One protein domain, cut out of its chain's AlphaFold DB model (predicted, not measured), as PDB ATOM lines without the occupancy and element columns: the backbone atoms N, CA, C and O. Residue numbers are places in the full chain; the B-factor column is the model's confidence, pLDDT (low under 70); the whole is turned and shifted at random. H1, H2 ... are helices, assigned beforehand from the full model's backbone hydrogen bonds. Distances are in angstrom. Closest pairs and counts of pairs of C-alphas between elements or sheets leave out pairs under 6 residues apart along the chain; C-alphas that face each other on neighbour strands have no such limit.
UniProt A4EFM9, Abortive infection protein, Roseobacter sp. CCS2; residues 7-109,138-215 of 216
ATOM      1  N   PRO A   7     253.221 247.285 185.907       83.81
ATOM      2  CA  PRO A   7     254.310 247.202 186.891       83.81
ATOM      3  C   PRO A   7     253.929 247.767 188.269       83.81
ATOM      4  O   PRO A   7     254.355 247.267 189.308       83.81
ATOM      5  N   HIS A   8     253.080 248.797 188.297       88.56
ATOM      6  CA  HIS A   8     252.595 249.378 189.547       88.56
ATOM      7  C   HIS A   8     251.610 248.447 190.266       88.56
ATOM      8  O   HIS A   8     251.632 248.373 191.492       88.56
ATOM      9  N   LYS A   9     250.773 247.699 189.534       88.06
ATOM     10  CA  LYS A   9     249.856 246.710 190.129       88.06
ATOM     11  C   LYS A   9     250.619 245.640 190.918       88.06
ATOM     12  O   LYS A   9     250.191 245.299 192.021       88.06
ATOM     13  N   ASP A  10     251.756 245.182 190.399       88.12
ATOM     14  CA  ASP A  10     252.631 244.231 191.094       88.12
ATOM     15  C   ASP A  10     253.268 244.859 192.340       88.12
ATOM     16  O   ASP A  10     253.293 244.247 193.411       88.12
ATOM     17  N   PHE A  11     253.716 246.113 192.238       91.06
ATOM     18  CA  PHE A  11     254.295 246.857 193.358       91.06
ATOM     19  C   PHE A  11     253.315 247.048 194.526       91.06
ATOM     20  O   PHE A  11     253.701 246.901 195.685       91.06
ATOM     21  N   ILE A  12     252.038 247.333 194.248       93.38
ATOM     22  CA  ILE A  12     251.021 247.537 195.292       93.38
ATOM     23  C   ILE A  12     250.425 246.230 195.824       93.38
ATOM     24  O   ILE A  12     249.717 246.255 196.828       93.38
ATOM     25  N   HIS A  13     250.681 245.084 195.183       92.06
ATOM     26  CA  HIS A  13     250.071 243.805 195.553       92.06
ATOM     27  C   HIS A  13     250.206 243.470 197.055       92.06
ATOM     28  O   HIS A  13     249.194 243.130 197.672       92.06
ATOM     29  N   PRO A  14     251.370 243.661 197.716       92.31
ATOM     30  CA  PRO A  14     251.500 243.419 199.154       92.31
ATOM     31  C   PRO A  14     250.693 244.377 200.047       92.31
ATOM     32  O   PRO A  14     250.532 244.097 201.230       92.31
ATOM     33  N   ALA A  15     250.252 245.535 199.540       93.62
ATOM     34  CA  ALA A  15     249.432 246.498 200.285       93.62
ATOM     35  C   ALA A  15     247.938 246.145 200.259       93.62
ATOM     36  O   ALA A  15     247.205 246.531 201.167       93.62
ATOM     37  N   ARG A  16     247.491 245.379 199.254       90.69
ATOM     38  CA  ARG A  16     246.072 245.044 199.039       90.69
ATOM     39  C   ARG A  16     245.455 244.199 200.146       90.69
ATOM     40  O   ARG A  16     244.236 244.162 200.252       90.69
ATOM     41  N   ALA A  17     246.276 243.517 200.940       87.56
ATOM     42  CA  ALA A  17     245.792 242.696 202.043       87.56
ATOM     43  C   ALA A  17     245.085 243.529 203.125       87.56
ATOM     44  O   ALA A  17     244.171 243.016 203.758       87.56
ATOM     45  N   GLU A  18     245.482 244.795 203.324       84.44
ATOM     46  CA  GLU A  18     244.966 245.629 204.416       84.44
ATOM     47  C   GLU A  18     244.862 247.126 204.024       84.44
ATOM     48  O   GLU A  18     245.609 247.966 204.543       84.44
ATOM     49  N   PRO A  19     243.943 247.506 203.112       83.81
ATOM     50  CA  PRO A  19     243.768 248.887 202.658       83.81
ATOM     51  C   PRO A  19     242.967 249.699 203.686       83.81
ATOM     52  O   PRO A  19     241.794 250.018 203.499       83.81
ATOM     53  N   SER A  20     243.589 250.006 204.821       91.69
ATOM     54  CA  SER A  20     242.914 250.656 205.944       91.69
ATOM     55  C   SER A  20     243.406 252.082 206.164       91.69
ATOM     56  O   SER A  20     244.511 252.295 206.668       91.69
ATOM     57  N   LEU A  21     242.547 253.074 205.889       92.88
ATOM     58  CA  LEU A  21     242.834 254.492 206.151       92.88
ATOM     59  C   LEU A  21     243.233 254.760 207.609       92.88
ATOM     60  O   LEU A  21     244.100 255.594 207.862       92.88
ATOM     61  N   ARG A  22     242.661 254.017 208.569       95.44
ATOM     62  CA  ARG A  22     243.028 254.151 209.987       95.44
ATOM     63  C   ARG A  22     244.495 253.785 210.216       95.44
ATOM     64  O   ARG A  22     245.192 254.490 210.931       95.44
ATOM     65  N   TYR A  23     244.970 252.709 209.586       95.44
ATOM     66  CA  TYR A  23     246.352 252.262 209.724       95.44
ATOM     67  C   TYR A  23     247.306 253.159 208.954       95.44
ATOM     68  O   TYR A  23     248.408 253.397 209.437       95.44
ATOM     69  N   VAL A  24     246.882 253.683 207.799       96.19
ATOM     70  CA  VAL A  24     247.624 254.726 207.078       96.19
ATOM     71  C   VAL A  24     247.849 255.926 207.981       96.19
ATOM     72  O   VAL A  24     248.994 256.321 208.190       96.19
ATOM     73  N   PHE A  25     246.784 256.441 208.592       96.62
ATOM     74  CA  PHE A  25     246.883 257.547 209.531       96.62
ATOM     75  C   PHE A  25     247.797 257.213 210.720       96.62
ATOM     76  O   PHE A  25     248.708 257.980 211.018       96.62
ATOM     77  N   SER A  26     247.628 256.047 211.357       97.44
ATOM     78  CA  SER A  26     248.486 255.626 212.474       97.44
ATOM     79  C   SER A  26     249.966 255.543 212.090       97.44
ATOM     80  O   SER A  26     250.811 256.031 212.834       97.44
ATOM     81  N   VAL A  27     250.294 254.957 210.935       97.62
ATOM     82  CA  VAL A  27     251.684 254.828 210.470       97.62
ATOM     83  C   VAL A  27     252.289 256.201 210.183       97.62
ATOM     84  O   VAL A  27     253.418 256.451 210.598       97.62
ATOM     85  N   VAL A  28     251.542 257.102 209.537       96.88
ATOM     86  CA  VAL A  28     252.001 258.471 209.244       96.88
ATOM     87  C   VAL A  28     252.231 259.268 210.525       96.88
ATOM     88  O   VAL A  28     253.262 259.920 210.649       96.88
ATOM     89  N   VAL A  29     251.319 259.185 211.498       98.00
ATOM     90  CA  VAL A  29     251.475 259.873 212.787       98.00
ATOM     91  C   VAL A  29     252.682 259.331 213.551       98.00
ATOM     92  O   VAL A  29     253.495 260.116 214.028       98.00
ATOM     93  N   ILE A  30     252.847 258.007 213.634       98.44
ATOM     94  CA  ILE A  30     254.003 257.397 214.310       98.44
ATOM     95  C   ILE A  30     255.309 257.784 213.611       98.44
ATOM     96  O   ILE A  30     256.281 258.113 214.287       98.44
ATOM     97  N   TYR A  31     255.337 257.783 212.276       97.62
ATOM     98  CA  TYR A  31     256.479 258.255 211.497       97.62
ATOM     99  C   TYR A  31     256.806 259.719 211.815       97.62
ATOM    100  O   TYR A  31     257.939 260.012 212.186       97.62
ATOM    101  N   ALA A  32     255.819 260.618 211.749       96.31
ATOM    102  CA  ALA A  32     256.011 262.045 211.994       96.31
ATOM    103  C   ALA A  32     256.473 262.327 213.430       96.31
ATOM    104  O   ALA A  32     257.417 263.083 213.639       96.31
ATOM    105  N   VAL A  33     255.860 261.677 214.424       97.94
ATOM    106  CA  VAL A  33     256.282 261.795 215.826       97.94
ATOM    107  C   VAL A  33     257.703 261.269 215.998       97.94
ATOM    108  O   VAL A  33     258.517 261.948 216.612       97.94
ATOM    109  N   THR A  34     258.030 260.109 215.421       97.88
ATOM    110  CA  THR A  34     259.388 259.545 215.502       97.88
ATOM    111  C   THR A  34     260.411 260.490 214.888       97.88
ATOM    112  O   THR A  34     261.436 260.749 215.505       97.88
ATOM    113  N   PHE A  35     260.110 261.036 213.712       94.56
ATOM    114  CA  PHE A  35     260.959 261.998 213.025       94.56
ATOM    115  C   PHE A  35     261.235 263.238 213.891       94.56
ATOM    116  O   PHE A  35     262.377 263.673 213.992       94.56
ATOM    117  N   MET A  36     260.216 263.748 214.589       93.12
ATOM    118  CA  MET A  36     260.343 264.909 215.478       93.12
ATOM    119  C   MET A  36     261.134 264.609 216.760       93.12
ATOM    120  O   MET A  36     261.874 265.466 217.237       93.12
ATOM    121  N   ILE A  37     260.987 263.413 217.340       96.31
ATOM    122  CA  ILE A  37     261.631 263.077 218.623       96.31
ATOM    123  C   ILE A  37     263.016 262.444 218.467       96.31
ATOM    124  O   ILE A  37     263.809 262.517 219.402       96.31
ATOM    125  N   ALA A  38     263.322 261.802 217.334       96.19
ATOM    126  CA  ALA A  38     264.564 261.051 217.152       96.19
ATOM    127  C   ALA A  38     265.829 261.902 217.381       96.19
ATOM    128  O   ALA A  38     266.703 261.429 218.112       96.19
ATOM    129  N   PRO A  39     265.931 263.151 216.879       93.25
ATOM    130  CA  PRO A  39     267.052 264.030 217.211       93.25
ATOM    131  C   PRO A  39     267.162 264.306 218.712       93.25
ATOM    132  O   PRO A  39     268.240 264.179 219.283       93.25
ATOM    133  N   SER A  40     266.048 264.586 219.391       94.25
ATOM    134  CA  SER A  40     266.030 264.835 220.839       94.25
ATOM    135  C   SER A  40     266.455 263.612 221.653       94.25
ATOM    136  O   SER A  40     267.154 263.749 222.653       94.25
ATOM    137  N   LEU A  41     266.079 262.406 221.222       94.50
ATOM    138  CA  LEU A  41     266.544 261.172 221.856       94.50
ATOM    139  C   LEU A  41     268.057 261.016 221.702       94.50
ATOM    140  O   LEU A  41     268.732 260.719 222.682       94.50
ATOM    141  N   VAL A  42     268.596 261.266 220.505       94.94
ATOM    142  CA  VAL A  42     270.043 261.218 220.243       94.94
ATOM    143  C   VAL A  42     270.794 262.290 221.042       94.94
ATOM    144  O   VAL A  42     271.840 262.000 221.618       94.94
ATOM    145  N   TYR A  43     270.239 263.497 221.160       93.69
ATOM    146  CA  TYR A  43     270.813 264.596 221.937       93.69
ATOM    147  C   TYR A  43     271.089 264.215 223.402       93.69
ATOM    148  O   TYR A  43     272.138 264.557 223.944       93.69
ATOM    149  N   ILE A  44     270.162 263.488 224.037       94.00
ATOM    150  CA  ILE A  44     270.241 263.124 225.463       94.00
ATOM    151  C   ILE A  44     271.345 262.090 225.736       94.00
ATOM    152  O   ILE A  44     271.911 262.075 226.827       94.00
ATOM    153  N   VAL A  45     271.654 261.224 224.767       93.56
ATOM    154  CA  VAL A  45     272.698 260.189 224.909       93.56
ATOM    155  C   VAL A  45     274.075 260.640 224.422       93.56
ATOM    156  O   VAL A  45     275.075 260.025 224.794       93.56
ATOM    157  N   LEU A  46     274.154 261.686 223.597       93.12
ATOM    158  CA  LEU A  46     275.424 262.212 223.107       93.12
ATOM    159  C   LEU A  46     276.144 263.063 224.173       93.12
ATOM    160  O   LEU A  46     275.500 263.801 224.920       93.12
ATOM    161  N   PRO A  47     277.489 263.013 224.233       91.12
ATOM    162  CA  PRO A  47     278.260 263.890 225.106       91.12
ATOM    163  C   PRO A  47     278.120 265.359 224.677       91.12
ATOM    164  O   PRO A  47     277.943 265.650 223.493       91.12
ATOM    165  N   ALA A  48     278.264 266.284 225.635       86.56
ATOM    166  CA  ALA A  48     278.020 267.720 225.443       86.56
ATOM    167  C   ALA A  48     278.697 268.356 224.203       86.56
ATOM    168  O   ALA A  48     278.053 269.154 223.530       86.56
ATOM    169  N   PRO A  49     279.944 268.003 223.825       84.12
ATOM    170  CA  PRO A  49     280.554 268.562 222.616       84.12
ATOM    171  C   PRO A  49     279.884 268.122 221.306       84.12
ATOM    172  O   PRO A  49     280.004 268.819 220.309       84.12
ATOM    173  N   LEU A  50     279.216 266.963 221.280       84.81
ATOM    174  CA  LEU A  50     278.575 266.418 220.076       84.81
ATOM    175  C   LEU A  50     277.087 266.754 219.993       84.81
ATOM    176  O   LEU A  50     276.543 266.846 218.897       84.81
ATOM    177  N   ASN A  51     276.409 266.900 221.134       87.94
ATOM    178  CA  ASN A  51     274.974 267.162 221.135       87.94
ATOM    179  C   ASN A  51     274.631 268.626 220.798       87.94
ATOM    180  O   ASN A  51     273.592 268.860 220.184       87.94
ATOM    181  N   ALA A  52     275.519 269.582 221.103       83.25
ATOM    182  CA  ALA A  52     275.336 271.001 220.789       83.25
ATOM    183  C   ALA A  52     275.163 271.259 219.279       83.25
ATOM    184  O   ALA A  52     274.301 272.034 218.874       83.25
ATOM    185  N   ASP A  53     275.903 270.529 218.441       83.69
ATOM    186  CA  ASP A  53     275.904 270.710 216.985       83.69
ATOM    187  C   ASP A  53     274.739 269.998 216.263       83.69
ATOM    188  O   ASP A  53     274.509 270.226 215.072       83.69
ATOM    189  N   LEU A  54     273.993 269.129 216.960       85.81
ATOM    190  CA  LEU A  54     272.980 268.243 216.368       85.81
ATOM    191  C   LEU A  54     271.783 268.995 215.764       85.81
ATOM    192  O   LEU A  54     271.176 268.520 214.805       85.81
ATOM    193  N   PHE A  55     271.394 270.131 216.339       81.62
ATOM    194  CA  PHE A  55     270.228 270.889 215.873       81.62
ATOM    195  C   PHE A  55     270.604 272.038 214.942       81.62
ATOM    196  O   PHE A  55     269.851 272.343 214.021       81.62
ATOM    197  N   GLU A  56     271.764 272.660 215.156       76.00
ATOM    198  CA  GLU A  56     272.188 273.813 214.360       76.00
ATOM    199  C   GLU A  56     272.729 273.407 212.984       76.00
ATOM    200  O   GLU A  56     272.632 274.188 212.038       76.00
ATOM    201  N   MET A  57     273.274 272.187 212.849       79.44
ATOM    202  CA  MET A  57     273.827 271.663 211.589       79.44
ATOM    203  C   MET A  57     274.838 272.618 210.925       79.44
ATOM    204  O   MET A  57     274.941 272.695 209.699       79.44
ATOM    205  N   VAL A  58     275.566 273.381 211.744       77.25
ATOM    206  CA  VAL A  58     276.562 274.364 211.295       77.25
ATOM    207  C   VAL A  58     277.944 273.748 211.089       77.25
ATOM    208  O   VAL A  58     278.762 274.326 210.375       77.25
ATOM    209  N   THR A  59     278.193 272.570 211.667       85.00
ATOM    210  CA  THR A  59     279.427 271.796 211.493       85.00
ATOM    211  C   THR A  59     279.165 270.535 210.660       85.00
ATOM    212  O   THR A  59     278.056 269.991 210.719       85.00
ATOM    213  N   PRO A  60     280.167 270.000 209.931       85.38
ATOM    214  CA  PRO A  60     279.991 268.758 209.179       85.38
ATOM    215  C   PRO A  60     279.566 267.581 210.067       85.38
ATOM    216  O   PRO A  60     278.733 266.769 209.676       85.38
ATOM    217  N   VAL A  61     280.100 267.509 211.292       87.50
ATOM    218  CA  VAL A  61     279.726 266.482 212.275       87.50
ATOM    219  C   VAL A  61     278.276 266.656 212.720       87.50
ATOM    220  O   VAL A  61     277.545 265.669 212.748       87.50
ATOM    221  N   GLY A  62     277.846 267.891 213.001       89.12
ATOM    222  CA  GLY A  62     276.451 268.211 213.292       89.12
ATOM    223  C   GLY A  62     275.521 267.702 212.195       89.12
ATOM    224  O   GLY A  62     274.656 266.878 212.473       89.12
ATOM    225  N   SER A  63     275.771 268.075 210.933       89.12
ATOM    226  CA  SER A  63     274.965 267.622 209.788       89.12
ATOM    227  C   SER A  63     274.933 266.093 209.640       89.12
ATOM    228  O   SER A  63     273.868 265.518 209.411       89.12
ATOM    229  N   LEU A  64     276.078 265.415 209.804       92.12
ATOM    230  CA  LEU A  64     276.148 263.950 209.759       92.12
ATOM    231  C   LEU A  64     275.280 263.310 210.848       92.12
ATOM    232  O   LEU A  64     274.528 262.375 210.567       92.12
ATOM    233  N   LEU A  65     275.373 263.812 212.083       91.94
ATOM    234  CA  LEU A  65     274.596 263.305 213.211       91.94
ATOM    235  C   LEU A  65     273.099 263.536 213.001       91.94
ATOM    236  O   LEU A  65     272.310 262.618 213.226       91.94
ATOM    237  N   SER A  66     272.700 264.712 212.516       91.44
ATOM    238  CA  SER A  66     271.295 265.021 212.254       91.44
ATOM    239  C   SER A  66     270.708 264.108 211.186       91.44
ATOM    240  O   SER A  66     269.648 263.521 211.405       91.44
ATOM    241  N   PHE A  67     271.403 263.899 210.062       92.69
ATOM    242  CA  PHE A  67     270.934 262.978 209.021       92.69
ATOM    243  C   PHE A  67     270.940 261.520 209.481       92.69
ATOM    244  O   PHE A  67     270.035 260.765 209.124       92.69
ATOM    245  N   ALA A  68     271.872 261.116 210.347       94.31
ATOM    246  CA  ALA A  68     271.870 259.771 210.917       94.31
ATOM    247  C   ALA A  68     270.592 259.461 211.729       94.31
ATOM    248  O   ALA A  68     270.168 258.303 211.781       94.31
ATOM    249  N   THR A  69     269.915 260.471 212.301       95.94
ATOM    250  CA  THR A  69     268.638 260.276 213.026       95.94
ATOM    251  C   THR A  69     267.514 259.737 212.130       95.94
ATOM    252  O   THR A  69     266.612 259.049 212.623       95.94
ATOM    253  N   PHE A  70     267.590 259.932 210.805       97.06
ATOM    254  CA  PHE A  70     266.651 259.318 209.860       97.06
ATOM    255  C   PHE A  70     266.707 257.791 209.917       97.06
ATOM    256  O   PHE A  70     265.677 257.155 209.732       97.06
ATOM    257  N   GLY A  71     267.848 257.187 210.271       97.94
ATOM    258  CA  GLY A  71     267.960 255.738 210.453       97.94
ATOM    259  C   GLY A  71     267.031 255.194 211.546       97.94
ATOM    260  O   GLY A  71     266.416 254.140 211.367       97.94
ATOM    261  N   ILE A  72     266.853 255.940 212.643       98.19
ATOM    262  CA  ILE A  72     265.896 255.602 213.712       98.19
ATOM    263  C   ILE A  72     264.470 255.668 213.158       98.19
ATOM    264  O   ILE A  72     263.680 254.739 213.339       98.19
ATOM    265  N   THR A  73     264.162 256.738 212.427       97.88
ATOM    266  CA  THR A  73     262.852 256.945 211.800       97.88
ATOM    267  C   THR A  73     262.526 255.843 210.786       97.88
ATOM    268  O   THR A  73     261.435 255.275 210.827       97.88
ATOM    269  N   ALA A  74     263.481 255.458 209.934       98.38
ATOM    270  CA  ALA A  74     263.337 254.363 208.976       98.38
ATOM    271  C   ALA A  74     263.083 253.027 209.682       98.38
ATOM    272  O   ALA A  74     262.191 252.268 209.295       98.38
ATOM    273  N   TYR A  75     263.836 252.745 210.749       98.50
ATOM    274  CA  TYR A  75     263.637 251.541 211.545       98.50
ATOM    275  C   TYR A  75     262.217 251.489 212.117       98.50
ATOM    276  O   TYR A  75     261.501 250.507 211.899       98.50
ATOM    277  N   VAL A  76     261.766 252.554 212.787       98.50
ATOM    278  CA  VAL A  76     260.415 252.613 213.369       98.50
ATOM    279  C   VAL A  76     259.336 252.517 212.294       98.50
ATOM    280  O   VAL A  76     258.364 251.784 212.497       98.50
ATOM    281  N   LEU A  77     259.514 253.151 211.129       98.56
ATOM    282  CA  LEU A  77     258.606 253.019 209.987       98.56
ATOM    283  C   LEU A  77     258.434 251.548 209.592       98.56
ATOM    284  O   LEU A  77     257.312 251.042 209.562       98.56
ATOM    285  N   VAL A  78     259.534 250.825 209.361       98.31
ATOM    286  CA  VAL A  78     259.494 249.407 208.967       98.31
ATOM    287  C   VAL A  78     258.838 248.546 210.047       98.31
ATOM    288  O   VAL A  78     258.043 247.657 209.731       98.31
ATOM    289  N   ARG A  79     259.127 248.803 211.331       98.56
ATOM    290  CA  ARG A  79     258.490 248.088 212.451       98.56
ATOM    291  C   ARG A  79     256.987 248.349 212.512       98.56
ATOM    292  O   ARG A  79     256.221 247.408 212.703       98.56
ATOM    293  N   THR A  80     256.578 249.593 212.303       98.06
ATOM    294  CA  THR A  80     255.178 250.029 212.330       98.06
ATOM    295  C   THR A  80     254.400 249.429 211.163       98.06
ATOM    296  O   THR A  80     253.344 248.831 211.365       98.06
ATOM    297  N   VAL A  81     254.963 249.462 209.951       97.81
ATOM    298  CA  VAL A  81     254.391 248.790 208.776       97.81
ATOM    299  C   VAL A  81     254.257 247.286 209.023       97.81
ATOM    300  O   VAL A  81     253.198 246.716 208.765       97.81
ATOM    301  N   ARG A  82     255.280 246.636 209.588       97.19
ATOM    302  CA  ARG A  82     255.217 245.205 209.917       97.19
ATOM    303  C   ARG A  82     254.156 244.893 210.969       97.19
ATOM    304  O   ARG A  82     253.526 243.841 210.901       97.19
ATOM    305  N   PHE A  83     253.945 245.788 211.928       97.06
ATOM    306  CA  PHE A  83     252.941 245.621 212.972       97.06
ATOM    307  C   PHE A  83     251.511 245.746 212.428       97.06
ATOM    308  O   PHE A  83     250.720 244.823 212.633       97.06
ATOM    309  N   PHE A  84     251.203 246.833 211.712       95.88
ATOM    310  CA  PHE A  84     249.850 247.126 211.221       95.88
ATOM    311  C   PHE A  84     249.479 246.351 209.951       95.88
ATOM    312  O   PHE A  84     248.368 245.845 209.860       95.88
ATOM    313  N   HIS A  85     250.407 246.214 208.999       95.75
ATOM    314  CA  HIS A  85     250.145 245.667 207.655       95.75
ATOM    315  C   HIS A  85     250.745 244.277 207.425       95.75
ATOM    316  O   HIS A  85     250.653 243.740 206.327       95.75
ATOM    317  N   LYS A  86     251.420 243.707 208.433       95.19
ATOM    318  CA  LYS A  86     252.028 242.359 208.391       95.19
ATOM    319  C   LYS A  86     252.986 242.127 207.214       95.19
ATOM    320  O   LYS A  86     253.226 240.991 206.814       95.19
ATOM    321  N   ARG A  87     253.601 243.198 206.706       94.88
ATOM    322  CA  ARG A  87     254.534 243.177 205.570       94.88
ATOM    323  C   ARG A  87     255.877 243.814 205.915       94.88
ATOM    324  O   ARG A  87     255.977 244.640 206.818       94.88
ATOM    325  N   GLY A  88     256.929 243.359 205.241       94.06
ATOM    326  CA  GLY A  88     258.314 243.712 205.559       94.06
ATOM    327  C   GLY A  88     258.894 244.829 204.693       94.06
ATOM    328  O   GLY A  88     258.278 245.267 203.726       94.06
ATOM    329  N   PHE A  89     260.127 245.222 205.013       95.81
ATOM    330  CA  PHE A  89     260.914 246.239 204.304       95.81
ATOM    331  C   PHE A  89     260.872 246.105 202.774       95.81
ATOM    332  O   PHE A  89     260.507 247.050 202.087       95.81
ATOM    333  N   TRP A  90     261.142 244.908 202.241       94.62
ATOM    334  CA  TRP A  90     261.173 244.678 200.792       94.62
ATOM    335  C   TRP A  90     259.839 244.941 200.090       94.62
ATOM    336  O   TRP A  90     259.830 245.272 198.910       94.62
ATOM    337  N   SER A  91     258.712 244.874 200.807       95.31
ATOM    338  CA  SER A  91     257.411 245.228 200.230       95.31
ATOM    339  C   SER A  91     257.263 246.722 199.940       95.31
ATOM    340  O   SER A  91     256.425 247.075 199.125       95.31
ATOM    341  N   LEU A  92     258.062 247.586 200.576       96.12
ATOM    342  CA  LEU A  92     258.052 249.036 200.360       96.12
ATOM    343  C   LEU A  92     258.929 249.462 199.173       96.12
ATOM    344  O   LEU A  92     258.752 250.556 198.657       96.12
ATOM    345  N   ILE A  93     259.863 248.605 198.748       94.69
ATOM    346  CA  ILE A  93     260.788 248.864 197.631       94.69
ATOM    347  C   ILE A  93     260.334 248.134 196.362       94.69
ATOM    348  O   ILE A  93     260.487 248.651 195.261       94.69
ATOM    349  N   GLY A  94     259.747 246.945 196.513       90.88
ATOM    350  CA  GLY A  94     259.404 246.062 195.403       90.88
ATOM    351  C   GLY A  94     260.526 245.067 195.069       90.88
ATOM    352  O   GLY A  94     261.467 244.892 195.851       90.88
ATOM    353  N   PRO A  95     260.428 244.362 193.927       88.69
ATOM    354  CA  PRO A  95     261.422 243.377 193.513       88.69
ATOM    355  C   PRO A  95     262.812 244.006 193.341       88.69
ATOM    356  O   PRO A  95     262.993 244.912 192.530       88.69
ATOM    357  N   TYR A  96     263.813 243.490 194.061       86.38
ATOM    358  CA  TYR A  96     265.160 244.077 194.121       86.38
ATOM    359  C   TYR A  96     265.815 244.293 192.744       86.38
ATOM    360  O   TYR A  96     266.409 245.340 192.496       86.38
ATOM    361  N   SER A  97     265.686 243.330 191.824       88.44
ATOM    362  CA  SER A  97     266.275 243.422 190.480       88.44
ATOM    363  C   SER A  97     265.668 244.551 189.640       88.44
ATOM    364  O   SER A  97     266.395 245.249 188.926       88.44
ATOM    365  N   GLN A  98     264.353 244.753 189.745       88.44
ATOM    366  CA  GLN A  98     263.650 245.844 189.071       88.44
ATOM    367  C   GLN A  98     263.999 247.178 189.728       88.44
ATOM    368  O   GLN A  98     264.451 248.084 189.035       88.44
ATOM    369  N   ALA A  99     263.939 247.248 191.062       89.19
ATOM    370  CA  ALA A  99     264.283 248.449 191.817       89.19
ATOM    371  C   ALA A  99     265.696 248.957 191.488       89.19
ATOM    372  O   ALA A  99     265.898 250.150 191.286       89.19
ATOM    373  N   PHE A 100     266.678 248.061 191.356       91.44
ATOM    374  CA  PHE A 100     268.044 248.450 191.004       91.44
ATOM    375  C   PHE A 100     268.199 248.879 189.538       91.44
ATOM    376  O   PHE A 100     268.985 249.774 189.220       91.44
ATOM    377  N   THR A 101     267.441 248.258 188.633       93.06
ATOM    378  CA  THR A 101     267.397 248.664 187.222       93.06
ATOM    379  C   THR A 101     266.806 250.064 187.084       93.06
ATOM    380  O   THR A 101     267.380 250.912 186.398       93.06
ATOM    381  N   ASP A 102     265.702 250.325 187.777       91.19
ATOM    382  CA  ASP A 102     265.025 251.615 187.752       91.19
ATOM    383  C   ASP A 102     265.844 252.689 188.470       91.19
ATOM    384  O   ASP A 102     266.003 253.779 187.923       91.19
ATOM    385  N   LEU A 103     266.492 252.360 189.594       91.75
ATOM    386  CA  LEU A 103     267.440 253.251 190.268       91.75
ATOM    387  C   LEU A 103     268.535 253.730 189.311       91.75
ATOM    388  O   LEU A 103     268.809 254.921 189.256       91.75
ATOM    389  N   ARG A 104     269.143 252.836 188.519       95.12
ATOM    390  CA  ARG A 104     270.177 253.223 187.541       95.12
ATOM    391  C   ARG A 104     269.632 254.135 186.446       95.12
ATOM    392  O   ARG A 104     270.285 255.112 186.094       95.12
ATOM    393  N   ARG A 105     268.450 253.826 185.904       95.12
ATOM    394  CA  ARG A 105     267.806 254.639 184.858       95.12
ATOM    395  C   ARG A 105     267.494 256.042 185.369       95.12
ATOM    396  O   ARG A 105     267.848 257.018 184.716       95.12
ATOM    397  N   VAL A 106     266.875 256.126 186.547       92.06
ATOM    398  CA  VAL A 106     266.534 257.390 187.202       92.06
ATOM    399  C   VAL A 106     267.799 258.151 187.580       92.06
ATOM    400  O   VAL A 106     267.875 259.338 187.297       92.06
ATOM    401  N   LEU A 107     268.818 257.483 188.127       92.56
ATOM    402  CA  LEU A 107     270.097 258.107 188.467       92.56
ATOM    403  C   LEU A 107     270.738 258.770 187.245       92.56
ATOM    404  O   LEU A 107     271.118 259.930 187.328       92.56
ATOM    405  N   VAL A 108     270.820 258.071 186.108       96.56
ATOM    406  CA  VAL A 108     271.388 258.633 184.872       96.56
ATOM    407  C   VAL A 108     270.551 259.807 184.364       96.56
ATOM    408  O   VAL A 108     271.108 260.850 184.032       96.56
ATOM    409  N   ALA A 109     269.223 259.666 184.331       95.44
ATOM    410  CA  ALA A 109     268.330 260.718 183.850       95.44
ATOM    411  C   ALA A 109     268.377 261.973 184.737       95.44
ATOM    412  O   ALA A 109     268.514 263.084 184.231       95.44
ATOM    413  N   TRP A 138     287.011 267.368 202.676       88.62
ATOM    414  CA  TRP A 138     285.829 267.024 201.889       88.62
ATOM    415  C   TRP A 138     285.855 265.555 201.435       88.62
ATOM    416  O   TRP A 138     284.899 264.818 201.665       88.62
ATOM    417  N   LEU A 139     286.979 265.086 200.877       91.88
ATOM    418  CA  LEU A 139     287.149 263.688 200.459       91.88
ATOM    419  C   LEU A 139     287.061 262.707 201.635       91.88
ATOM    420  O   LEU A 139     286.505 261.621 201.480       91.88
ATOM    421  N   ALA A 140     287.587 263.080 202.805       92.38
ATOM    422  CA  ALA A 140     287.509 262.253 204.005       92.38
ATOM    423  C   ALA A 140     286.069 262.125 204.537       92.38
ATOM    424  O   ALA A 140     285.685 261.059 205.019       92.38
ATOM    425  N   LEU A 141     285.261 263.185 204.426       91.44
ATOM    426  CA  LEU A 141     283.867 263.214 204.885       91.44
ATOM    427  C   LEU A 141     282.868 262.675 203.854       91.44
ATOM    428  O   LEU A 141     281.791 262.211 204.235       91.44
ATOM    429  N   ALA A 142     283.212 262.698 202.565       91.94
ATOM    430  CA  ALA A 142     282.362 262.243 201.469       91.94
ATOM    431  C   ALA A 142     281.735 260.847 201.679       91.94
ATOM    432  O   ALA A 142     280.516 260.743 201.542       91.94
ATOM    433  N   PRO A 143     282.468 259.773 202.049       94.81
ATOM    434  CA  PRO A 143     281.851 258.453 202.219       94.81
ATOM    435  C   PRO A 143     280.809 258.416 203.346       94.81
ATOM    436  O   PRO A 143     279.758 257.794 203.191       94.81
ATOM    437  N   PHE A 144     281.058 259.113 204.457       94.69
ATOM    438  CA  PHE A 144     280.111 259.204 205.573       94.69
ATOM    439  C   PHE A 144     278.881 260.027 205.195       94.69
ATOM    440  O   PHE A 144     277.755 259.637 205.494       94.69
ATOM    441  N   SER A 145     279.103 261.124 204.475       92.06
ATOM    442  CA  SER A 145     278.053 262.010 203.976       92.06
ATOM    443  C   SER A 145     277.128 261.284 203.008       92.06
ATOM    444  O   SER A 145     275.913 261.299 203.179       92.06
ATOM    445  N   LEU A 146     277.698 260.564 202.037       94.19
ATOM    446  CA  LEU A 146     276.936 259.746 201.096       94.19
ATOM    447  C   LEU A 146     276.120 258.668 201.810       94.19
ATOM    448  O   LEU A 146     274.983 258.417 201.420       94.19
ATOM    449  N   LEU A 147     276.662 258.055 202.868       96.12
ATOM    450  CA  LEU A 147     275.940 257.055 203.649       96.12
ATOM    451  C   LEU A 147     274.732 257.653 204.382       96.12
ATOM    452  O   LEU A 147     273.637 257.099 204.295       96.12
ATOM    453  N   VAL A 148     274.900 258.769 205.099       95.19
ATOM    454  CA  VAL A 148     273.779 259.372 205.841       95.19
ATOM    455  C   VAL A 148     272.740 259.990 204.907       95.19
ATOM    456  O   VAL A 148     271.550 259.849 205.168       95.19
ATOM    457  N   ILE A 149     273.163 260.574 203.780       93.56
ATOM    458  CA  ILE A 149     272.257 261.056 202.727       93.56
ATOM    459  C   ILE A 149     271.494 259.878 202.124       93.56
ATOM    460  O   ILE A 149     270.281 259.954 201.953       93.56
ATOM    461  N   PHE A 150     272.165 258.754 201.856       94.62
ATOM    462  CA  PHE A 150     271.493 257.549 201.378       94.62
ATOM    463  C   PHE A 150     270.424 257.071 202.366       94.62
ATOM    464  O   PHE A 150     269.318 256.739 201.943       94.62
ATOM    465  N   ILE A 151     270.715 257.067 203.671       96.50
ATOM    466  CA  ILE A 151     269.743 256.710 204.714       96.50
ATOM    467  C   ILE A 151     268.570 257.697 204.737       96.50
ATOM    468  O   ILE A 151     267.417 257.265 204.777       96.50
ATOM    469  N   GLN A 152     268.847 259.000 204.703       95.06
ATOM    470  CA  GLN A 152     267.833 260.052 204.739       95.06
ATOM    471  C   GLN A 152     266.899 259.968 203.525       95.06
ATOM    472  O   GLN A 152     265.699 259.751 203.698       95.06
ATOM    473  N   VAL A 153     267.459 259.998 202.313       94.31
ATOM    474  CA  VAL A 153     266.709 259.871 201.053       94.31
ATOM    475  C   VAL A 153     265.936 258.553 201.014       94.31
ATOM    476  O   VAL A 153     264.754 258.539 200.684       94.31
ATOM    477  N   SER A 154     266.549 257.434 201.418       95.38
ATOM    478  CA  SER A 154     265.847 256.143 201.460       95.38
ATOM    479  C   SER A 154     264.674 256.158 202.438       95.38
ATOM    480  O   SER A 154     263.641 255.561 202.160       95.38
ATOM    481  N   THR A 155     264.799 256.828 203.583       97.69
ATOM    482  CA  THR A 155     263.719 256.927 204.576       97.69
ATOM    483  C   THR A 155     262.523 257.698 204.023       97.69
ATOM    484  O   THR A 155     261.379 257.280 204.214       97.69
ATOM    485  N   GLU A 156     262.781 258.794 203.314       96.69
ATOM    486  CA  GLU A 156     261.755 259.589 202.637       96.69
ATOM    487  C   GLU A 156     261.103 258.800 201.493       96.69
ATOM    488  O   GLU A 156     259.878 258.684 201.429       96.69
ATOM    489  N   GLU A 157     261.898 258.152 200.645       96.00
ATOM    490  CA  GLU A 157     261.387 257.306 199.564       96.00
ATOM    491  C   GLU A 157     260.529 256.147 200.101       96.00
ATOM    492  O   GLU A 157     259.437 255.890 199.588       96.00
ATOM    493  N   LEU A 158     260.941 255.501 201.202       97.81
ATOM    494  CA  LEU A 158     260.171 254.437 201.855       97.81
ATOM    495  C   LEU A 158     258.803 254.910 202.353       97.81
ATOM    496  O   LEU A 158     257.850 254.131 202.288       97.81
ATOM    497  N   VAL A 159     258.676 256.140 202.863       97.75
ATOM    498  CA  VAL A 159     257.387 256.646 203.358       97.75
ATOM    499  C   VAL A 159     256.521 257.211 202.229       97.75
ATOM    500  O   VAL A 159     255.334 256.890 202.171       97.75
ATOM    501  N   PHE A 160     257.084 257.992 201.302       97.25
ATOM    502  CA  PHE A 160     256.311 258.699 200.278       97.25
ATOM    503  C   PHE A 160     256.016 257.830 199.048       97.25
ATOM    504  O   PHE A 160     254.856 257.745 198.635       97.25
ATOM    505  N   ARG A 161     257.026 257.158 198.475       95.25
ATOM    506  CA  ARG A 161     256.883 256.312 197.269       95.25
ATOM    507  C   ARG A 161     256.657 254.844 197.587       95.25
ATOM    508  O   ARG A 161     255.964 254.156 196.845       95.25
ATOM    509  N   GLY A 162     257.187 254.379 198.712       96.06
ATOM    510  CA  GLY A 162     256.917 253.048 199.234       96.06
ATOM    511  C   GLY A 162     255.540 252.973 199.878       96.06
ATOM    512  O   GLY A 162     254.597 252.413 199.330       96.06
ATOM    513  N   TYR A 163     255.404 253.532 201.074       97.56
ATOM    514  CA  TYR A 163     254.237 253.306 201.913       97.56
ATOM    515  C   TYR A 163     252.980 254.054 201.442       97.56
ATOM    516  O   TYR A 163     251.968 253.414 201.148       97.56
ATOM    517  N   LEU A 164     253.026 255.389 201.370       97.12
ATOM    518  CA  LEU A 164     251.859 256.226 201.075       97.12
ATOM    519  C   LEU A 164     251.305 255.978 199.676       97.12
ATOM    520  O   LEU A 164     250.105 255.758 199.533       97.12
ATOM    521  N   GLN A 165     252.168 255.969 198.658       96.12
ATOM    522  CA  GLN A 165     251.752 255.704 197.284       96.12
ATOM    523  C   GLN A 165     251.051 254.343 197.159       96.12
ATOM    524  O   GLN A 165     249.957 254.278 196.602       96.12
ATOM    525  N   GLN A 166     251.619 253.273 197.731       96.19
ATOM    526  CA  GLN A 166     250.982 251.952 197.687       96.19
ATOM    527  C   GLN A 166     249.624 251.933 198.387       96.19
ATOM    528  O   GLN A 166     248.669 251.369 197.864       96.19
ATOM    529  N   GLN A 167     249.527 252.534 199.573       96.25
ATOM    530  CA  GLN A 167     248.293 252.512 200.352       96.25
ATOM    531  C   GLN A 167     247.189 253.331 199.684       96.25
ATOM    532  O   GLN A 167     246.066 252.849 199.553       96.25
ATOM    533  N   LEU A 168     247.508 254.529 199.188       95.94
ATOM    534  CA  LEU A 168     246.559 255.351 198.434       95.94
ATOM    535  C   LEU A 168     246.095 254.641 197.159       95.94
ATOM    536  O   LEU A 168     244.909 254.684 196.846       95.94
ATOM    537  N   ALA A 169     246.992 253.932 196.470       95.25
ATOM    538  CA  ALA A 169     246.653 253.144 195.289       95.25
ATOM    539  C   ALA A 169     245.770 251.921 195.588       95.25
ATOM    540  O   ALA A 169     245.110 251.410 194.690       95.25
ATOM    541  N   CYS A 170     245.747 251.433 196.833       94.56
ATOM    542  CA  CYS A 170     244.793 250.410 197.260       94.56
ATOM    543  C   CYS A 170     243.453 250.991 197.736       94.56
ATOM    544  O   CYS A 170     242.479 250.249 197.827       94.56
ATOM    545  N   ILE A 171     243.396 252.290 198.043       92.00
ATOM    546  CA  ILE A 171     242.171 252.991 198.461       92.00
ATOM    547  C   ILE A 171     241.419 253.556 197.250       92.00
ATOM    548  O   ILE A 171     240.190 253.600 197.253       92.00
ATOM    549  N   THR A 172     242.132 253.999 196.212       90.69
ATOM    550  CA  THR A 172     241.531 254.535 194.987       90.69
ATOM    551  C   THR A 172     242.324 254.158 193.742       90.69
ATOM    552  O   THR A 172     243.552 254.215 193.722       90.69
ATOM    553  N   ASP A 173     241.601 253.854 192.663       88.75
ATOM    554  CA  ASP A 173     242.184 253.571 191.350       88.75
ATOM    555  C   ASP A 173     242.656 254.836 190.611       88.75
ATOM    556  O   ASP A 173     243.299 254.738 189.566       88.75
ATOM    557  N   ASN A 174     242.359 256.038 191.123       91.88
ATOM    558  CA  ASN A 174     242.698 257.287 190.444       91.88
ATOM    559  C   ASN A 174     244.204 257.619 190.571       91.88
ATOM    560  O   ASN A 174     244.641 257.982 191.669       91.88
ATOM    561  N   PRO A 175     244.988 257.598 189.467       91.75
ATOM    562  CA  PRO A 175     246.426 257.877 189.490       91.75
ATOM    563  C   PRO A 175     246.791 259.251 190.021       91.75
ATOM    564  O   PRO A 175     247.814 259.404 190.686       91.75
ATOM    565  N   TRP A 176     245.930 260.245 189.826       93.56
ATOM    566  CA  TRP A 176     246.175 261.576 190.362       93.56
ATOM    567  C   TRP A 176     246.240 261.569 191.888       93.56
ATOM    568  O   TRP A 176     247.047 262.289 192.463       93.56
ATOM    569  N   VAL A 177     245.471 260.714 192.563       94.06
ATOM    570  CA  VAL A 177     245.467 260.662 194.027       94.06
ATOM    571  C   VAL A 177     246.764 260.050 194.546       94.06
ATOM    572  O   VAL A 177     247.472 260.683 195.329       94.06
ATOM    573  N   TRP A 178     247.114 258.844 194.100       93.94
ATOM    574  CA  TRP A 178     248.271 258.131 194.643       93.94
ATOM    575  C   TRP A 178     249.622 258.623 194.100       93.94
ATOM    576  O   TRP A 178     250.641 258.371 194.739       93.94
ATOM    577  N   MET A 179     249.656 259.388 193.000       92.56
ATOM    578  CA  MET A 179     250.874 260.066 192.525       92.56
ATOM    579  C   MET A 179     251.037 261.475 193.105       92.56
ATOM    580  O   MET A 179     252.126 261.840 193.559       92.56
ATOM    581  N   VAL A 180     249.981 262.298 193.070       95.38
ATOM    582  CA  VAL A 180     250.103 263.726 193.397       95.38
ATOM    583  C   VAL A 180     250.093 263.948 194.898       95.38
ATOM    584  O   VAL A 180     250.922 264.718 195.368       95.38
ATOM    585  N   ILE A 181     249.236 263.267 195.667       95.44
ATOM    586  CA  ILE A 181     249.136 263.531 197.110       95.44
ATOM    587  C   ILE A 181     250.471 263.296 197.830       95.44
ATOM    588  O   ILE A 181     250.924 264.225 198.499       95.44
ATOM    589  N   PRO A 182     251.167 262.147 197.683       95.19
ATOM    590  CA  PRO A 182     252.457 261.964 198.348       95.19
ATOM    591  C   PRO A 182     253.498 262.996 197.901       95.19
ATOM    592  O   PRO A 182     254.275 263.473 198.720       95.19
ATOM    593  N   SER A 183     253.482 263.386 196.621       94.00
ATOM    594  CA  SER A 183     254.399 264.394 196.068       94.00
ATOM    595  C   SER A 183     254.135 265.793 196.622       94.00
ATOM    596  O   SER A 183     255.071 266.506 196.967       94.00
ATOM    597  N   ALA A 184     252.866 266.184 196.723       93.44
ATOM    598  CA  ALA A 184     252.454 267.470 197.264       93.44
ATOM    599  C   ALA A 184     252.740 267.551 198.766       93.44
ATOM    600  O   ALA A 184     253.238 268.570 199.226       93.44
ATOM    601  N   LEU A 185     252.491 266.470 199.516       91.88
ATOM    602  CA  LEU A 185     252.852 266.384 200.932       91.88
ATOM    603  C   LEU A 185     254.363 266.514 201.127       91.88
ATOM    604  O   LEU A 185     254.791 267.313 201.954       91.88
ATOM    605  N   PHE A 186     255.158 265.786 200.336       91.44
ATOM    606  CA  PHE A 186     256.615 265.908 200.344       91.44
ATOM    607  C   PHE A 186     257.059 267.349 200.055       91.44
ATOM    608  O   PHE A 186     257.818 267.924 200.828       91.44
ATOM    609  N   GLY A 187     256.541 267.976 198.995       87.44
ATOM    610  CA  GLY A 187     256.872 269.366 198.666       87.44
ATOM    611  C   GLY A 187     256.446 270.365 199.747       87.44
ATOM    612  O   GLY A 187     257.200 271.279 200.070       87.44
ATOM    613  N   ALA A 188     255.271 270.174 200.353       87.00
ATOM    614  CA  ALA A 188     254.737 271.058 201.385       87.00
ATOM    615  C   ALA A 188     255.599 271.062 202.654       87.00
ATOM    616  O   ALA A 188     255.864 272.134 203.194       87.00
ATOM    617  N   ILE A 189     256.081 269.896 203.106       83.56
ATOM    618  CA  ILE A 189     256.953 269.832 204.292       83.56
ATOM    619  C   ILE A 189     258.339 270.449 204.039       83.56
ATOM    620  O   ILE A 189     258.983 270.877 204.987       83.56
ATOM    621  N   HIS A 190     258.770 270.544 202.775       80.69
ATOM    622  CA  HIS A 190     260.058 271.129 202.378       80.69
ATOM    623  C   HIS A 190     259.976 272.620 202.030       80.69
ATOM    624  O   HIS A 190     261.003 273.256 201.785       80.69
ATOM    625  N   TYR A 191     258.771 273.199 202.005       75.44
ATOM    626  CA  TYR A 191     258.545 274.567 201.535       75.44
ATOM    627  C   TYR A 191     259.340 275.624 202.328       75.44
ATOM    628  O   TYR A 191     259.668 276.678 201.786       75.44
ATOM    629  N   TRP A 192     259.691 275.332 203.586       63.53
ATOM    630  CA  TRP A 192     260.401 276.245 204.492       63.53
ATOM    631  C   TRP A 192     261.817 275.782 204.878       63.53
ATOM    632  O   TRP A 192     262.360 276.233 205.883       63.53
ATOM    633  N   ASN A 193     262.432 274.880 204.105       66.81
ATOM    634  CA  ASN A 193     263.750 274.323 204.447       66.81
ATOM    635  C   ASN A 193     264.908 275.339 204.371       66.81
ATOM    636  O   ASN A 193     265.979 275.087 204.918       66.81
ATOM    637  N   GLY A 194     264.704 276.489 203.727       51.19
ATOM    638  CA  GLY A 194     265.541 277.676 203.898       51.19
ATOM    639  C   GLY A 194     264.804 278.691 204.769       51.19
ATOM    640  O   GLY A 194     263.584 278.766 204.700       51.19
ATOM    641  N   ASN A 195     265.519 279.508 205.550       49.12
ATOM    642  CA  ASN A 195     264.969 280.531 206.467       49.12
ATOM    643  C   ASN A 195     264.069 281.616 205.808       49.12
ATOM    644  O   ASN A 195     263.846 282.682 206.380       49.12
ATOM    645  N   SER A 196     263.581 281.412 204.586       45.75
ATOM    646  CA  SER A 196     262.573 282.197 203.879       45.75
ATOM    647  C   SER A 196     261.972 281.347 202.744       45.75
ATOM    648  O   SER A 196     262.708 280.553 202.151       45.75
ATOM    649  N   PRO A 197     260.693 281.548 202.367       51.84
ATOM    650  CA  PRO A 197     260.172 281.026 201.107       51.84
ATOM    651  C   PRO A 197     260.997 281.580 199.929       51.84
ATOM    652  O   PRO A 197     261.593 282.658 200.068       51.84
ATOM    653  N   PRO A 198     261.039 280.883 198.777       52.88
ATOM    654  CA  PRO A 198     261.735 281.375 197.596       52.88
ATOM    655  C   PRO A 198     261.241 282.787 197.253       52.88
ATOM    656  O   PRO A 198     260.050 282.998 197.026       52.88
ATOM    657  N   LYS A 199     262.146 283.769 197.282       53.09
ATOM    658  CA  LYS A 199     261.831 285.180 197.014       53.09
ATOM    659  C   LYS A 199     261.663 285.451 195.514       53.09
ATOM    660  O   LYS A 199     260.993 286.410 195.146       53.09
ATOM    661  N   ASP A 200     262.240 284.599 194.667       53.47
ATOM    662  CA  ASP A 200     262.201 284.668 193.203       53.47
ATOM    663  C   ASP A 200     262.585 283.321 192.536       53.47
ATOM    664  O   ASP A 200     262.951 282.348 193.203       53.47
ATOM    665  N   LEU A 201     262.530 283.264 191.197       51.94
ATOM    666  CA  LEU A 201     262.925 282.084 190.408       51.94
ATOM    667  C   LEU A 201     264.393 281.668 190.625       51.94
ATOM    668  O   LEU A 201     264.687 280.480 190.549       51.94
ATOM    669  N   SER A 202     265.295 282.601 190.948       47.78
ATOM    670  CA  SER A 202     266.699 282.295 191.260       47.78
ATOM    671  C   SER A 202     266.884 281.631 192.628       47.78
ATOM    672  O   SER A 202     267.782 280.809 192.795       47.78
ATOM    673  N   THR A 203     266.015 281.915 193.603       49.88
ATOM    674  CA  THR A 203     266.013 281.246 194.917       49.88
ATOM    675  C   THR A 203     265.375 279.856 194.894       49.88
ATOM    676  O   THR A 203     265.706 279.042 195.752       49.88
ATOM    677  N   LEU A 204     264.533 279.546 193.896       46.31
ATOM    678  CA  LEU A 204     264.058 278.178 193.630       46.31
ATOM    679  C   LEU A 204     265.185 277.262 193.127       46.31
ATOM    680  O   LEU A 204     265.162 276.063 193.385       46.31
ATOM    681  N   SER A 205     266.175 277.829 192.435       42.75
ATOM    682  CA  SER A 205     267.408 277.148 192.022       42.75
ATOM    683  C   SER A 205     268.567 277.343 193.001       42.75
ATOM    684  O   SER A 205     269.635 276.788 192.790       42.75
ATOM    685  N   GLY A 206     268.407 278.146 194.053       37.56
ATOM    686  CA  GLY A 206     269.503 278.499 194.950       37.56
ATOM    687  C   GLY A 206     269.955 277.333 195.840       37.56
ATOM    688  O   GLY A 206     269.243 276.336 195.998       37.56
ATOM    689  N   PRO A 207     271.095 277.478 196.538       38.47
ATOM    690  CA  PRO A 207     271.569 276.504 197.520       38.47
ATOM    691  C   PRO A 207     270.608 276.312 198.712       38.47
ATOM    692  O   PRO A 207     270.941 275.614 199.650       38.47
ATOM    693  N   GLY A 208     269.389 276.857 198.726       37.56
ATOM    694  CA  GLY A 208     268.381 276.491 199.729       37.56
ATOM    695  C   GLY A 208     268.002 275.003 199.682       37.56
ATOM    696  O   GLY A 208     267.742 274.408 200.723       37.56
ATOM    697  N   CYS A 209     268.033 274.379 198.497       36.53
ATOM    698  CA  CYS A 209     267.692 272.960 198.331       36.53
ATOM    699  C   CYS A 209     268.896 272.015 198.518       36.53
ATOM    700  O   CYS A 209     268.709 270.855 198.869       36.53
ATOM    701  N   TRP A 210     270.124 272.509 198.305       37.12
ATOM    702  CA  TRP A 210     271.366 271.711 198.278       37.12
ATOM    703  C   TRP A 210     272.515 272.285 199.114       37.12
ATOM    704  O   TRP A 210     273.611 271.735 199.131       37.12
ATOM    705  N   GLY A 211     272.299 273.387 199.825       36.16
ATOM    706  CA  GLY A 211     273.324 274.135 200.563       36.16
ATOM    707  C   GLY A 211     273.907 273.365 201.733       36.16
ATOM    708  O   GLY A 211     274.947 273.747 202.256       36.16
ATOM    709  N   TRP A 212     273.289 272.242 202.093       39.84
ATOM    710  CA  TRP A 212     273.864 271.248 202.986       39.84
ATOM    711  C   TRP A 212     275.119 270.599 202.391       39.84
ATOM    712  O   TRP A 212     276.094 270.442 203.111       39.84
ATOM    713  N   LEU A 213     275.171 270.321 201.079       37.69
ATOM    714  CA  LEU A 213     276.386 269.810 200.421       37.69
ATOM    715  C   LEU A 213     277.527 270.837 200.420       37.69
ATOM    716  O   LEU A 213     278.686 270.444 200.410       37.69
ATOM    717  N   ALA A 214     277.205 272.133 200.453       37.00
ATOM    718  CA  ALA A 214     278.190 273.212 200.556       37.00
ATOM    719  C   ALA A 214     278.683 273.453 202.000       37.00
ATOM    720  O   ALA A 214     279.623 274.219 202.209       37.00
ATOM    721  N   ARG A 215     278.042 272.832 203.002       37.69
ATOM    722  CA  ARG A 215     278.414 272.917 204.428       37.69
ATOM    723  C   ARG A 215     279.245 271.722 204.915       37.69
ATOM    724  O   ARG A 215     279.738 271.778 206.040       37.69
TER     725      ARG A 215
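What this domain is: This is residues 7 to 109 and 138 to 215 of the 216 residues of the protein "Abortive infection protein" of Roseobacter sp. CCS2 (UniProt A4EFM9). Three long helices, H2, H5 and H8, make a bundle with H5 between H2 and H8, and H9 folds back from the last end of H8 as a helical hairpin. Near that end of H8 the short helices H1 and H6 pack on it, H1 crosswise; residues 99 to 109 of H7 stick out, and a loose tail holds H10. The printed part has 181 residues with ten named helices, H1 to H10 in chain order, no named strand, and the class all helix. The whole is compact, with a radius of gyration of the C-alphas of 17.8 A and spans of 48 by 41 by 32 A.

How they stand to each other: H1, residues 7 to 15, touches residues 166 to 170 of the hub H8, residues 138 to 171, about perpendicular at 80 degrees; the closest C-alphas, of Ile 12 and Gln 166, are 5.0 A apart. H2, residues 21 to 45, and H5, residues 60 to 85, touch at a shallow tilt of 34 degrees, only just short of steep, opposite ways, closest at the C-alphas of Phe 35 and Thr 73, 5.5 A. H3, residues 48 to 51, and H2 only just touch, only at the corner, with 3 pairs of C-alphas within 8 A, the closest those of Tyr 43 and Asn 51, 5.0 A. H4, residues 53 to 56, touches residues 61 to 66 of H5, with C-alphas 53 and 62 closest at 4.5 A. H5 touches residues 144 to 159 of H8 at a shallow tilt of 27 degrees, the same way, with C-alphas 74 and 155 closest at 5.1 A. H6, residues 90 to 93, touches H8, with C-alphas 92 and 162 closest at 4.3 A. H9, residues 175 to 190, touches H8 at a steep tilt of 40 degrees, opposite ways, with C-alphas 165 and 178 closest at 5.0 A. H7, residues 96 to 109, and H10, residues 201 to 204, touch no helix. Every O i to N i+4 pair is within hydrogen-bond range in H7, but 3 of 5 in H1, 18 of 21 in H2, 19 of 22 in H5, 24 of 30 in H8 and 10 of 12 in H9; H3, H4, H6 and H10 are too short for such a pair.

Where its parts are: H1 begins at C-alpha 7, (254.310, 247.202, 186.891). H2 is 35.7 A long with a kink of 37 degrees near residue 37, H5 is 37.8 A, and H8 is 46.0 A with a kink of 34 degrees near residue 145. H9 is 23.0 A long and ends at C-alpha 190, (260.058, 271.129, 202.378).

The domain as a whole: Residues 110 to 137 are cut out, and C-alphas 109 and 138 are 25.9 A apart. Of the links printed whole, none is long. Mean pLDDT of the printed part is 86.5; residues 192 to 215 are under 70.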